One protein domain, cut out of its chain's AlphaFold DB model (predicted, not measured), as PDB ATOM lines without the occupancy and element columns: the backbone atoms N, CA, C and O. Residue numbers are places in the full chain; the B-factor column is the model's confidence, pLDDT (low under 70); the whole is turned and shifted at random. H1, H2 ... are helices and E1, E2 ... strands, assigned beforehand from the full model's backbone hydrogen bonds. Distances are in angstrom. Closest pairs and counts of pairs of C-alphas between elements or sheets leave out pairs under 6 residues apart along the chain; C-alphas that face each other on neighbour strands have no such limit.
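This is residues 40 to 129 of the 345 residues of the protein "HNHc domain-containing protein" of Lactobacillus helsingborgensis (UniProt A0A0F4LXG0). A four-stranded, gently twisted and curled sheet makes one wall, and two long helices, H1 and H3, lie side by side and only graze it. The shorter H2 stands near one end of H1 and makes a corner with H3. The printed part has 90 residues, with four named strands and three named helices in the order E1 E2 E3 H1 E4 H2 H3; the mixed sheet runs E3 E2 E1 E4, and the class is mixed, helices and strands. It is compact, with a radius of gyration of the C-alphas of 12.7 A, and spans 34 by 25 by 23 A.

E1, residues 40 to 44, begins at C-alpha 40 (-3.507, -44.861, 36.544). E2 is residues 48 to 53, 16.9 A, and E3 residues 59 to 64, 13.6 A. H1, residues 70 to 85, is 22.6 A long. E4 is residues 96 to 100 and H2 residues 104 to 112. H3, residues 114 to 127, is 20.2 A long and ends at C-alpha 127 (-0.233, -39.997, 26.965).

E1, E2 and E3 form a meander, each strand the antiparallel neighbour of the one before, with hairpins E1 and E2, E2 and E3; N 43 and O 50 are 2.7 A apart, N 51 and O 61 2.8 A. E4 is parallel to E1, with N 99 and O 42 at 2.7 A. E3, H1 and E4 form a split strand-helix-strand unit, E2 and E1 between its strands, with a right-handed crossover. H1 grazes the sheet with residues 76 to 80; H3 only just does, with residues 123 to 127 and 5 pairs of C-alphas within 10 A. Residues 78 to 85 of H1 touch H3, the same way at a shallow tilt of 31 degrees; the closest C-alphas, of Ala 85 and Ile 123, are 5.7 A apart. H2 is near H1, and only just touches H3, only at the corner, with 3 pairs of C-alphas within 8 A, the closest being Lys 110 and Thr 117, 6.1 A. In H1 and H3 every O i to N i+4 pair is within hydrogen-bond range, in H2 4 of 5.

The C-alphas farthest apart, of Asn 56 and Asp 112, are 36.9 A apart. The printed part has no cut and no long link. Its mean pLDDT is 77.2; residue 68, residues 87 to 94, residues 102 to 112 and residue 126 are under 70.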
ATOM      1  N   ALA A  40      -2.656 -45.499  35.550       87.44
ATOM      2  CA  ALA A  40      -3.507 -44.861  36.544       87.44
ATOM      3  C   ALA A  40      -4.986 -44.782  36.138       87.44
ATOM      4  O   ALA A  40      -5.351 -44.772  34.962       87.44
ATOM      5  N   ILE A  41      -5.855 -44.665  37.143       86.75
ATOM      6  CA  ILE A  41      -7.271 -44.331  36.979       86.75
ATOM      7  C   ILE A  41      -7.552 -43.058  37.760       86.75
ATOM      8  O   ILE A  41      -7.351 -43.006  38.974       86.75
ATOM      9  N   ALA A  42      -8.051 -42.045  37.062       87.25
ATOM     10  CA  ALA A  42      -8.422 -40.769  37.646       87.25
ATOM     11  C   ALA A  42      -9.944 -40.644  37.720       87.25
ATOM     12  O   ALA A  42     -10.617 -40.695  36.697       87.25
ATOM     13  N   TYR A  43     -10.495 -40.436  38.908       86.19
ATOM     14  CA  TYR A  43     -11.910 -40.154  39.108       86.19
ATOM     15  C   TYR A  43     -12.115 -38.664  39.310       86.19
ATOM     16  O   TYR A  43     -11.570 -38.075  40.240       86.19
ATOM     17  N   ILE A  44     -12.908 -38.063  38.430       84.31
ATOM     18  CA  ILE A  44     -13.244 -36.643  38.455       84.31
ATOM     19  C   ILE A  44     -14.707 -36.537  38.868       84.31
ATOM     20  O   ILE A  44     -15.611 -36.720  38.047       84.31
ATOM     21  N   GLY A  45     -14.918 -36.296  40.160       80.56
ATOM     22  CA  GLY A  45     -16.227 -36.056  40.746       80.56
ATOM     23  C   GLY A  45     -16.561 -34.568  40.819       80.56
ATOM     24  O   GLY A  45     -15.764 -33.701  40.457       80.56
ATOM     25  N   ARG A  46     -17.753 -34.263  41.335       75.00
ATOM     26  CA  ARG A  46     -18.198 -32.873  41.532       75.00
ATOM     27  C   ARG A  46     -17.366 -32.106  42.558       75.00
ATOM     28  O   ARG A  46     -17.193 -30.904  42.425       75.00
ATOM     29  N   ASN A  47     -16.915 -32.773  43.612       78.94
ATOM     30  CA  ASN A  47     -16.263 -32.104  44.738       78.94
ATOM     31  C   ASN A  47     -14.797 -32.474  44.875       78.94
ATOM     32  O   ASN A  47     -14.108 -31.849  45.664       78.94
ATOM     33  N   ASP A  48     -14.321 -33.471  44.138       82.00
ATOM     34  CA  ASP A  48     -13.019 -34.065  44.380       82.00
ATOM     35  C   ASP A  48     -12.472 -34.683  43.092       82.00
ATOM     36  O   ASP A  48     -13.229 -35.173  42.246       82.00
ATOM     37  N   ILE A  49     -11.148 -34.690  42.966       85.06
ATOM     38  CA  ILE A  49     -10.419 -35.468  41.965       85.06
ATOM     39  C   ILE A  49      -9.499 -36.423  42.704       85.06
ATOM     40  O   ILE A  49      -8.709 -35.995  43.544       85.06
ATOM     41  N   PHE A  50      -9.557 -37.695  42.337       84.81
ATOM     42  CA  PHE A  50      -8.675 -38.732  42.856       84.81
ATOM     43  C   PHE A  50      -7.934 -39.399  41.707       84.81
ATOM     44  O   PHE A  50      -8.535 -39.657  40.668       84.81
ATOM     45  N   ILE A  51      -6.658 -39.724  41.886       85.50
ATOM     46  CA  ILE A  51      -5.885 -40.522  40.929       85.50
ATOM     47  C   ILE A  51      -5.277 -41.698  41.672       85.50
ATOM     48  O   ILE A  51      -4.537 -41.494  42.635       85.50
ATOM     49  N   TYR A  52      -5.558 -42.909  41.201       82.94
ATOM     50  CA  TYR A  52      -5.002 -44.140  41.754       82.94
ATOM     51  C   TYR A  52      -4.103 -44.843  40.753       82.94
ATOM     52  O   TYR A  52      -4.390 -44.839  39.559       82.94
ATOM     53  N   SER A  53      -3.076 -45.517  41.253       81.00
ATOM     54  CA  SER A  53      -2.273 -46.449  40.470       81.00
ATOM     55  C   SER A  53      -3.090 -47.687  40.112       81.00
ATOM     56  O   SER A  53      -3.737 -48.275  40.978       81.00
ATOM     57  N   THR A  54      -3.037 -48.134  38.858       80.81
ATOM     58  CA  THR A  54      -3.596 -49.441  38.462       80.81
ATOM     59  C   THR A  54      -2.742 -50.606  38.956       80.81
ATOM     60  O   THR A  54      -3.246 -51.724  39.064       80.81
ATOM     61  N   TYR A  55      -1.477 -50.368  39.313       79.81
ATOM     62  CA  TYR A  55      -0.559 -51.403  39.781       79.81
ATOM     63  C   TYR A  55      -0.887 -51.895  41.191       79.81
ATOM     64  O   TYR A  55      -0.797 -53.078  41.472       79.81
ATOM     65  N   ASN A  56      -1.293 -51.029  42.110       77.56
ATOM     66  CA  ASN A  56      -1.578 -51.459  43.487       77.56
ATOM     67  C   ASN A  56      -2.782 -50.736  44.107       77.56
ATOM     68  O   ASN A  56      -3.126 -50.973  45.265       77.56
ATOM     69  N   GLY A  57      -3.454 -49.871  43.344       77.38
ATOM     70  CA  GLY A  57      -4.571 -49.055  43.807       77.38
ATOM     71  C   GLY A  57      -4.159 -47.885  44.703       77.38
ATOM     72  O   GLY A  57      -5.020 -47.356  45.404       77.38
ATOM     73  N   ASP A  58      -2.869 -47.545  44.830       82.06
ATOM     74  CA  ASP A  58      -2.393 -46.438  45.679       82.06
ATOM     75  C   ASP A  58      -2.910 -45.101  45.187       82.06
ATOM     76  O   ASP A  58      -2.898 -44.837  43.989       82.06
ATOM     77  N   LEU A  59      -3.370 -44.268  46.122       82.56
ATOM     78  CA  LEU A  59      -3.735 -42.888  45.843       82.56
ATOM     79  C   LEU A  59      -2.452 -42.127  45.505       82.56
ATOM     80  O   LEU A  59      -1.632 -41.857  46.379       82.56
ATOM     81  N   ILE A  60      -2.287 -41.798  44.229       83.81
ATOM     82  CA  ILE A  60      -1.153 -41.019  43.731       83.81
ATOM     83  C   ILE A  60      -1.429 -39.526  43.929       83.81
ATOM     84  O   ILE A  60      -0.514 -38.741  44.173       83.81
ATOM     85  N   TYR A  61      -2.695 -39.115  43.805       84.44
ATOM     86  CA  TYR A  61      -3.061 -37.705  43.831       84.44
ATOM     87  C   TYR A  61      -4.491 -37.463  44.293       84.44
ATOM     88  O   TYR A  61      -5.398 -38.218  43.944       84.44
ATOM     89  N   TYR A  62      -4.689 -36.360  45.010       86.44
ATOM     90  CA  TYR A  62      -5.990 -35.909  45.482       86.44
ATOM     91  C   TYR A  62      -6.107 -34.385  45.379       86.44
ATOM     92  O   TYR A  62      -5.214 -33.658  45.814       86.44
ATOM     93  N   ILE A  63      -7.226 -33.906  44.835       84.19
ATOM     94  CA  ILE A  63      -7.638 -32.502  44.903       84.19
ATOM     95  C   ILE A  63      -9.030 -32.442  45.514       84.19
ATOM     96  O   ILE A  63      -9.962 -33.042  44.984       84.19
ATOM     97  N   ASN A  64      -9.181 -31.621  46.550       84.06
ATOM     98  CA  ASN A  64     -10.484 -31.178  47.019       84.06
ATOM     99  C   ASN A  64     -10.940 -29.956  46.200       84.06
ATOM    100  O   ASN A  64     -10.251 -28.938  46.146       84.06
ATOM    101  N   LEU A  65     -12.090 -30.068  45.547       78.00
ATOM    102  CA  LEU A  65     -12.717 -29.031  44.729       78.00
ATOM    103  C   LEU A  65     -13.907 -28.352  45.425       78.00
ATOM    104  O   LEU A  65     -14.676 -27.670  44.743       78.00
ATOM    105  N   LEU A  66     -14.091 -28.528  46.739       78.44
ATOM    106  CA  LEU A  66     -15.122 -27.829  47.510       78.44
ATOM    107  C   LEU A  66     -14.825 -26.326  47.519       78.44
ATOM    108  O   LEU A  66     -14.137 -25.803  48.392       78.44
ATOM    109  N   THR A  67     -15.373 -25.623  46.534       73.00
ATOM    110  CA  THR A  67     -15.323 -24.168  46.423       73.00
ATOM    111  C   THR A  67     -16.731 -23.599  46.506       73.00
ATOM    112  O   THR A  67     -17.711 -24.246  46.133       73.00
ATOM    113  N   GLN A  68     -16.858 -22.363  46.991       60.00
ATOM    114  CA  GLN A  68     -18.167 -21.716  47.126       60.00
ATOM    115  C   GLN A  68     -18.726 -21.211  45.781       60.00
ATOM    116  O   GLN A  68     -19.922 -20.938  45.692       60.00
ATOM    117  N   SER A  69     -17.897 -21.109  44.729       82.94
ATOM    118  CA  SER A  69     -18.315 -20.614  43.408       82.94
ATOM    119  C   SER A  69     -18.020 -21.587  42.258       82.94
ATOM    120  O   SER A  69     -16.993 -22.269  42.237       82.94
ATOM    121  N   GLU A  70     -18.909 -21.603  41.257       78.75
ATOM    122  CA  GLU A  70     -18.762 -22.380  40.015       78.75
ATOM    123  C   GLU A  70     -17.543 -21.929  39.184       78.75
ATOM    124  O   GLU A  70     -16.889 -22.740  38.527       78.75
ATOM    125  N   ILE A  71     -17.212 -20.634  39.229       81.88
ATOM    126  CA  ILE A  71     -16.080 -20.045  38.495       81.88
ATOM    127  C   ILE A  71     -14.756 -20.624  38.997       81.88
ATOM    128  O   ILE A  71     -13.905 -21.031  38.203       81.88
ATOM    129  N   GLU A  72     -14.587 -20.688  40.315       82.75
ATOM    130  CA  GLU A  72     -13.386 -21.241  40.935       82.75
ATOM    131  C   GLU A  72     -13.265 -22.744  40.669       82.75
ATOM    132  O   GLU A  72     -12.190 -23.227  40.314       82.75
ATOM    133  N   HIS A  73     -14.392 -23.457  40.702       81.31
ATOM    134  CA  HIS A  73     -14.455 -24.869  40.347       81.31
ATOM    135  C   HIS A  73     -13.980 -25.122  38.898       81.31
ATOM    136  O   HIS A  73     -13.100 -25.959  38.670       81.31
ATOM    137  N   LYS A  74     -14.458 -24.329  37.919       80.25
ATOM    138  CA  LYS A  74     -13.977 -24.374  36.517       80.25
ATOM    139  C   LYS A  74     -12.479 -24.110  36.424       80.25
ATOM    140  O   LYS A  74     -11.770 -24.831  35.723       80.25
ATOM    141  N   LYS A  75     -11.993 -23.082  37.125       85.31
ATOM    142  CA  LYS A  75     -10.573 -22.705  37.130       85.31
ATOM    143  C   LYS A  75      -9.696 -23.835  37.672       85.31
ATOM    144  O   LYS A  75      -8.671 -24.135  37.065       85.31
ATOM    145  N   ASN A  76     -10.114 -24.488  38.754       85.19
ATOM    146  CA  ASN A  76      -9.366 -25.584  39.370       85.19
ATOM    147  C   ASN A  76      -9.284 -26.806  38.448       85.19
ATOM    148  O   ASN A  76      -8.198 -27.352  38.259       85.19
ATOM    149  N   ILE A  77     -10.388 -27.175  37.791       83.00
ATOM    150  CA  ILE A  77     -10.403 -28.265  36.803       83.00
ATOM    151  C   ILE A  77      -9.527 -27.934  35.589       83.00
ATOM    152  O   ILE A  77      -8.752 -28.776  35.139       83.00
ATOM    153  N   LYS A  78      -9.585 -26.698  35.074       84.75
ATOM    154  CA  LYS A  78      -8.694 -26.259  33.988       84.75
ATOM    155  C   LYS A  78      -7.230 -26.335  34.391       84.75
ATOM    156  O   LYS A  78      -6.427 -26.875  33.642       84.75
ATOM    157  N   ASN A  79      -6.885 -25.818  35.567       86.00
ATOM    158  CA  ASN A  79      -5.517 -25.856  36.072       86.00
ATOM    159  C   ASN A  79      -5.025 -27.293  36.247       86.00
ATOM    160  O   ASN A  79      -3.902 -27.589  35.862       86.00
ATOM    161  N   PHE A  80      -5.873 -28.196  36.742       85.62
ATOM    162  CA  PHE A  80      -5.562 -29.620  36.807       85.62
ATOM    163  C   PHE A  80      -5.211 -30.197  35.427       85.62
ATOM    164  O   PHE A  80      -4.157 -30.811  35.268       85.62
ATOM    165  N   PHE A  81      -6.037 -29.950  34.407       84.12
ATOM    166  CA  PHE A  81      -5.763 -30.444  33.057       84.12
ATOM    167  C   PHE A  81      -4.564 -29.764  32.382       84.12
ATOM    168  O   PHE A  81      -3.819 -30.443  31.682       84.12
ATOM    169  N   ARG A  82      -4.329 -28.465  32.612       84.88
ATOM    170  CA  ARG A  82      -3.105 -27.783  32.153       84.88
ATOM    171  C   ARG A  82      -1.870 -28.412  32.785       84.88
ATOM    172  O   ARG A  82      -0.965 -28.809  32.073       84.88
ATOM    173  N   ASN A  83      -1.887 -28.630  34.096       82.12
ATOM    174  CA  ASN A  83      -0.789 -29.270  34.819       82.12
ATOM    175  C   ASN A  83      -0.496 -30.701  34.331       82.12
ATOM    176  O   ASN A  83       0.662 -31.128  34.341       82.12
ATOM    177  N   LEU A  84      -1.526 -31.438  33.903       79.00
ATOM    178  CA  LEU A  84      -1.372 -32.742  33.254       79.00
ATOM    179  C   LEU A  84      -0.789 -32.624  31.837       79.00
ATOM    180  O   LEU A  84       0.085 -33.405  31.472       79.00
ATOM    181  N   ALA A  85      -1.260 -31.661  31.041       79.12
ATOM    182  CA  ALA A  85      -0.829 -31.461  29.657       79.12
ATOM    183  C   ALA A  85       0.595 -30.889  29.547       79.12
ATOM    184  O   ALA A  85       1.379 -31.343  28.715       79.12
ATOM    185  N   ASP A  86       0.941 -29.934  30.409       75.62
ATOM    186  CA  ASP A  86       2.197 -29.173  30.387       75.62
ATOM    187  C   ASP A  86       3.387 -29.966  30.913       75.62
ATOM    188  O   ASP A  86       4.501 -29.452  30.976       75.62
ATOM    189  N   ARG A  87       3.169 -31.216  31.324       66.75
ATOM    190  CA  ARG A  87       4.218 -32.082  31.851       66.75
ATOM    191  C   ARG A  87       4.970 -31.508  33.073       66.75
ATOM    192  O   ARG A  87       6.013 -32.011  33.468       66.75
ATOM    193  N   ASN A  88       4.415 -30.489  33.723       59.00
ATOM    194  CA  ASN A  88       5.033 -29.815  34.869       59.00
ATOM    195  C   ASN A  88       4.718 -30.484  36.212       59.00
ATOM    196  O   ASN A  88       4.998 -29.933  37.274       59.00
ATOM    197  N   THR A  89       4.122 -31.671  36.183       59.78
ATOM    198  CA  THR A  89       3.831 -32.456  37.377       59.78
ATOM    199  C   THR A  89       4.516 -33.814  37.300       59.78
ATOM    200  O   THR A  89       4.784 -34.325  36.213       59.78
ATOM    201  N   ASN A  90       4.753 -34.444  38.452       59.44
ATOM    202  CA  ASN A  90       5.319 -35.799  38.549       59.44
ATOM    203  C   ASN A  90       4.458 -36.892  37.853       59.44
ATOM    204  O   ASN A  90       4.817 -38.062  37.889       59.44
ATOM    205  N   PHE A  91       3.328 -36.529  37.228       57.25
ATOM    206  CA  PHE A  91       2.362 -37.404  36.543       57.25
ATOM    207  C   PHE A  91       2.618 -37.565  35.038       57.25
ATOM    208  O   PHE A  91       1.820 -38.161  34.320       57.25
ATOM    209  N   THR A  92       3.719 -37.007  34.550       52.97
ATOM    210  CA  THR A  92       4.045 -36.789  33.138       52.97
ATOM    211  C   THR A  92       4.010 -37.988  32.210       52.97
ATOM    212  O   THR A  92       3.898 -37.795  30.999       52.97
ATOM    213  N   CYS A  93       4.116 -39.193  32.756       55.47
ATOM    214  CA  CYS A  93       4.316 -40.407  31.978       55.47
ATOM    215  C   CYS A  93       3.222 -41.456  32.184       55.47
ATOM    216  O   CYS A  93       3.350 -42.531  31.619       55.47
ATOM    217  N   LEU A  94       2.177 -41.168  32.969       68.50
ATOM    218  CA  LEU A  94       1.145 -42.162  33.263       68.50
ATOM    219  C   LEU A  94       0.054 -42.139  32.191       68.50
ATOM    220  O   LEU A  94      -0.691 -41.153  32.076       68.50
ATOM    221  N   SER A  95      -0.095 -43.230  31.447       86.00
ATOM    222  CA  SER A  95      -1.323 -43.457  30.685       86.00
ATOM    223  C   SER A  95      -2.483 -43.565  31.678       86.00
ATOM    224  O   SER A  95      -2.468 -44.356  32.619       86.00
ATOM    225  N   THR A  96      -3.487 -42.693  31.546       86.50
ATOM    226  CA  THR A  96      -4.524 -42.547  32.579       86.50
ATOM    227  C   THR A  96      -5.918 -42.764  32.007       86.50
ATOM    228  O   THR A  96      -6.324 -42.104  31.049       86.50
ATOM    229  N   LEU A  97      -6.690 -43.650  32.635       86.94
ATOM    230  CA  LEU A  97      -8.121 -43.777  32.380       86.94
ATOM    231  C   LEU A  97      -8.879 -42.772  33.255       86.94
ATOM    232  O   LEU A  97      -9.013 -42.945  34.466       86.94
ATOM    233  N   PHE A  98      -9.403 -41.719  32.642       86.81
ATOM    234  CA  PHE A  98     -10.203 -40.704  33.314       86.81
ATOM    235  C   PHE A  98     -11.676 -41.113  33.354       86.81
ATOM    236  O   PHE A  98     -12.344 -41.233  32.327       86.81
ATOM    237  N   VAL A  99     -12.205 -41.272  34.559       84.38
ATOM    238  CA  VAL A  99     -13.605 -41.555  34.853       84.38
ATOM    239  C   VAL A  99     -14.275 -40.265  35.295       84.38
ATOM    240  O   VAL A  99     -14.019 -39.739  36.375       84.38
ATOM    241  N   ILE A 100     -15.158 -39.757  34.447       82.50
ATOM    242  CA  ILE A 100     -15.847 -38.487  34.655       82.50
ATOM    243  C   ILE A 100     -17.231 -38.763  35.233       82.50
ATOM    244  O   ILE A 100     -18.068 -39.396  34.577       82.50
ATOM    245  N   GLU A 101     -17.504 -38.276  36.444       77.44
ATOM    246  CA  GLU A 101     -18.858 -38.292  36.989       77.44
ATOM    247  C   GLU A 101     -19.778 -37.454  36.092       77.44
ATOM    248  O   GLU A 101     -19.432 -36.349  35.676       77.44
ATOM    249  N   GLU A 102     -20.940 -37.998  35.716       64.25
ATOM    250  CA  GLU A 102     -21.871 -37.307  34.820       64.25
ATOM    251  C   GLU A 102     -22.602 -36.167  35.544       64.25
ATOM    252  O   GLU A 102     -23.809 -36.232  35.772       64.25
ATOM    253  N   ASP A 103     -21.877 -35.104  35.876       61.16
ATOM    254  CA  ASP A 103     -22.468 -33.821  36.225       61.16
ATOM    255  C   ASP A 103     -22.808 -33.051  34.932       61.16
ATOM    256  O   ASP A 103     -22.086 -33.107  33.928       61.16
ATOM    257  N   GLN A 104     -23.931 -32.324  34.941       57.19
ATOM    258  CA  GLN A 104     -24.253 -31.350  33.895       57.19
ATOM    259  C   GLN A 104     -23.107 -30.357  33.698       57.19
ATOM    260  O   GLN A 104     -22.851 -29.947  32.572       57.19
ATOM    261  N   PHE A 105     -22.374 -30.039  34.762       59.12
ATOM    262  CA  PHE A 105     -21.221 -29.154  34.726       59.12
ATOM    263  C   PHE A 105     -20.136 -29.612  33.732       59.12
ATOM    264  O   PHE A 105     -19.755 -28.850  32.845       59.12
ATOM    265  N   LEU A 106     -19.697 -30.874  33.793       61.50
ATOM    266  CA  LEU A 106     -18.662 -31.404  32.887       61.50
ATOM    267  C   LEU A 106     -19.195 -31.598  31.457       61.50
ATOM    268  O   LEU A 106     -18.446 -31.470  30.487       61.50
ATOM    269  N   LYS A 107     -20.503 -31.849  31.307       64.19
ATOM    270  CA  LYS A 107     -21.176 -31.882  29.996       64.19
ATOM    271  C   LYS A 107     -21.264 -30.494  29.350       64.19
ATOM    272  O   LYS A 107     -21.082 -30.401  28.139       64.19
ATOM    273  N   ASN A 108     -21.513 -29.448  30.135       61.56
ATOM    274  CA  ASN A 108     -21.584 -28.064  29.662       61.56
ATOM    275  C   ASN A 108     -20.182 -27.524  29.347       61.56
ATOM    276  O   ASN A 108     -19.972 -26.942  28.290       61.56
ATOM    277  N   MET A 109     -19.185 -27.836  30.182       63.16
ATOM    278  CA  MET A 109     -17.794 -27.451  29.918       63.16
ATOM    279  C   MET A 109     -17.257 -27.986  28.581       63.16
ATOM    280  O   MET A 109     -16.495 -27.292  27.924       63.16
ATOM    281  N   LYS A 110     -17.654 -29.186  28.134       63.28
ATOM    282  CA  LYS A 110     -17.244 -29.705  26.813       63.28
ATOM    283  C   LYS A 110     -17.883 -28.978  25.627       63.28
ATOM    284  O   LYS A 110     -17.363 -29.077  24.525       63.28
ATOM    285  N   LYS A 111     -19.036 -28.336  25.821       66.38
ATOM    286  CA  LYS A 111     -19.774 -27.669  24.741       66.38
ATOM    287  C   LYS A 111     -19.390 -26.204  24.588       66.38
ATOM    288  O   LYS A 111     -19.404 -25.708  23.469       66.38
ATOM    289  N   ASP A 112     -19.024 -25.563  25.694       67.62
ATOM    290  CA  ASP A 112     -18.906 -24.107  25.762       67.62
ATOM    291  C   ASP A 112     -17.451 -23.624  25.950       67.62
ATOM    292  O   ASP A 112     -17.220 -22.430  26.128       67.62
ATOM    293  N   ASP A 113     -16.460 -24.530  25.948       76.31
ATOM    294  CA  ASP A 113     -15.062 -24.214  26.280       76.31
ATOM    295  C   ASP A 113     -14.044 -24.843  25.304       76.31
ATOM    296  O   ASP A 113     -13.583 -25.981  25.464       76.31
ATOM    297  N   ASP A 114     -13.666 -24.071  24.282       83.19
ATOM    298  CA  ASP A 114     -12.680 -24.465  23.263       83.19
ATOM    299  C   ASP A 114     -11.311 -24.807  23.860       83.19
ATOM    300  O   ASP A 114     -10.608 -25.695  23.373       83.19
ATOM    301  N   GLU A 115     -10.911 -24.101  24.918       82.38
ATOM    302  CA  GLU A 115      -9.631 -24.329  25.581       82.38
ATOM    303  C   GLU A 115      -9.619 -25.701  26.257       82.38
ATOM    304  O   GLU A 115      -8.676 -26.476  26.088       82.38
ATOM    305  N   LEU A 116     -10.686 -26.031  26.985       77.94
ATOM    306  CA  LEU A 116     -10.797 -27.331  27.630       77.94
ATOM    307  C   LEU A 116     -10.851 -28.455  26.591       77.94
ATOM    308  O   LEU A 116     -10.176 -29.466  26.752       77.94
ATOM    309  N   THR A 117     -11.583 -28.267  25.495       80.44
ATOM    310  CA  THR A 117     -11.627 -29.244  24.396       80.44
ATOM    311  C   THR A 117     -10.232 -29.509  23.823       80.44
ATOM    312  O   THR A 117      -9.847 -30.668  23.639       80.44
ATOM    313  N   LYS A 118      -9.424 -28.457  23.628       83.44
ATOM    314  CA  LYS A 118      -8.013 -28.595  23.233       83.44
ATOM    315  C   LYS A 118      -7.204 -29.364  24.276       83.44
ATOM    316  O   LYS A 118      -6.480 -30.277  23.895       83.44
ATOM    317  N   LEU A 119      -7.357 -29.065  25.568       80.06
ATOM    318  CA  LEU A 119      -6.669 -29.792  26.645       80.06
ATOM    319  C   LEU A 119      -7.031 -31.282  26.666       80.06
ATOM    320  O   LEU A 119      -6.138 -32.117  26.776       80.06
ATOM    321  N   TYR A 120      -8.309 -31.633  26.492       79.56
ATOM    322  CA  TYR A 120      -8.745 -33.030  26.384       79.56
ATOM    323  C   TYR A 120      -8.050 -33.731  25.217       79.56
ATOM    324  O   TYR A 120      -7.462 -34.795  25.405       79.56
ATOM    325  N   HIS A 121      -8.066 -33.122  24.028       80.25
ATOM    326  CA  HIS A 121      -7.389 -33.680  22.860       80.25
ATOM    327  C   HIS A 121      -5.887 -33.849  23.088       80.25
ATOM    328  O   HIS A 121      -5.342 -34.914  22.797       80.25
ATOM    329  N   THR A 122      -5.232 -32.847  23.672       81.38
ATOM    330  CA  THR A 122      -3.815 -32.897  24.037       81.38
ATOM    331  C   THR A 122      -3.525 -34.066  24.979       81.38
ATOM    332  O   THR A 122      -2.668 -34.889  24.673       81.38
ATOM    333  N   ILE A 123      -4.286 -34.221  26.065       78.62
ATOM    334  CA  ILE A 123      -4.091 -35.308  27.039       78.62
ATOM    335  C   ILE A 123      -4.306 -36.683  26.399       78.62
ATOM    336  O   ILE A 123      -3.488 -37.581  26.599       78.62
ATOM    337  N   THR A 124      -5.362 -36.846  25.590       79.31
ATOM    338  CA  THR A 124      -5.616 -38.121  24.892       79.31
ATOM    339  C   THR A 124      -4.508 -38.478  23.901       79.31
ATOM    340  O   THR A 124      -4.110 -39.634  23.810       79.31
ATOM    341  N   LYS A 125      -3.974 -37.490  23.172       78.94
ATOM    342  CA  LYS A 125      -2.976 -37.715  22.122       78.94
ATOM    343  C   LYS A 125      -1.572 -37.946  22.676       78.94
ATOM    344  O   LYS A 125      -0.815 -38.703  22.080       78.94
ATOM    345  N   ILE A 126      -1.205 -37.268  23.765       69.44
ATOM    346  CA  ILE A 126       0.178 -37.269  24.263       69.44
ATOM    347  C   ILE A 126       0.471 -38.493  25.141       69.44
ATOM    348  O   ILE A 126       1.572 -39.028  25.040       69.44
ATOM    349  N   ASN A 127      -0.488 -38.958  25.953       72.12
ATOM    350  CA  ASN A 127      -0.233 -39.997  26.965       72.12
ATOM    351  C   ASN A 127      -1.025 -41.300  26.743       72.12
ATOM    352  O   ASN A 127      -1.032 -42.157  27.618       72.12
ATOM    353  N   GLY A 128      -1.753 -41.443  25.627       80.38
ATOM    354  CA  GLY A 128      -2.637 -42.601  25.402       80.38
ATOM    355  C   GLY A 128      -3.831 -42.667  26.365       80.38
ATOM    356  O   GLY A 128      -4.527 -43.673  26.434       80.38
ATOM    357  N   SER A 129      -4.077 -41.594  27.120       86.38
ATOM    358  CA  SER A 129      -5.154 -41.513  28.101       86.38
ATOM    359  C   SER A 129      -6.532 -41.563  27.440       86.38
ATOM    360  O   SER A 129      -6.755 -40.971  26.382       86.38
TER     361      SER A 129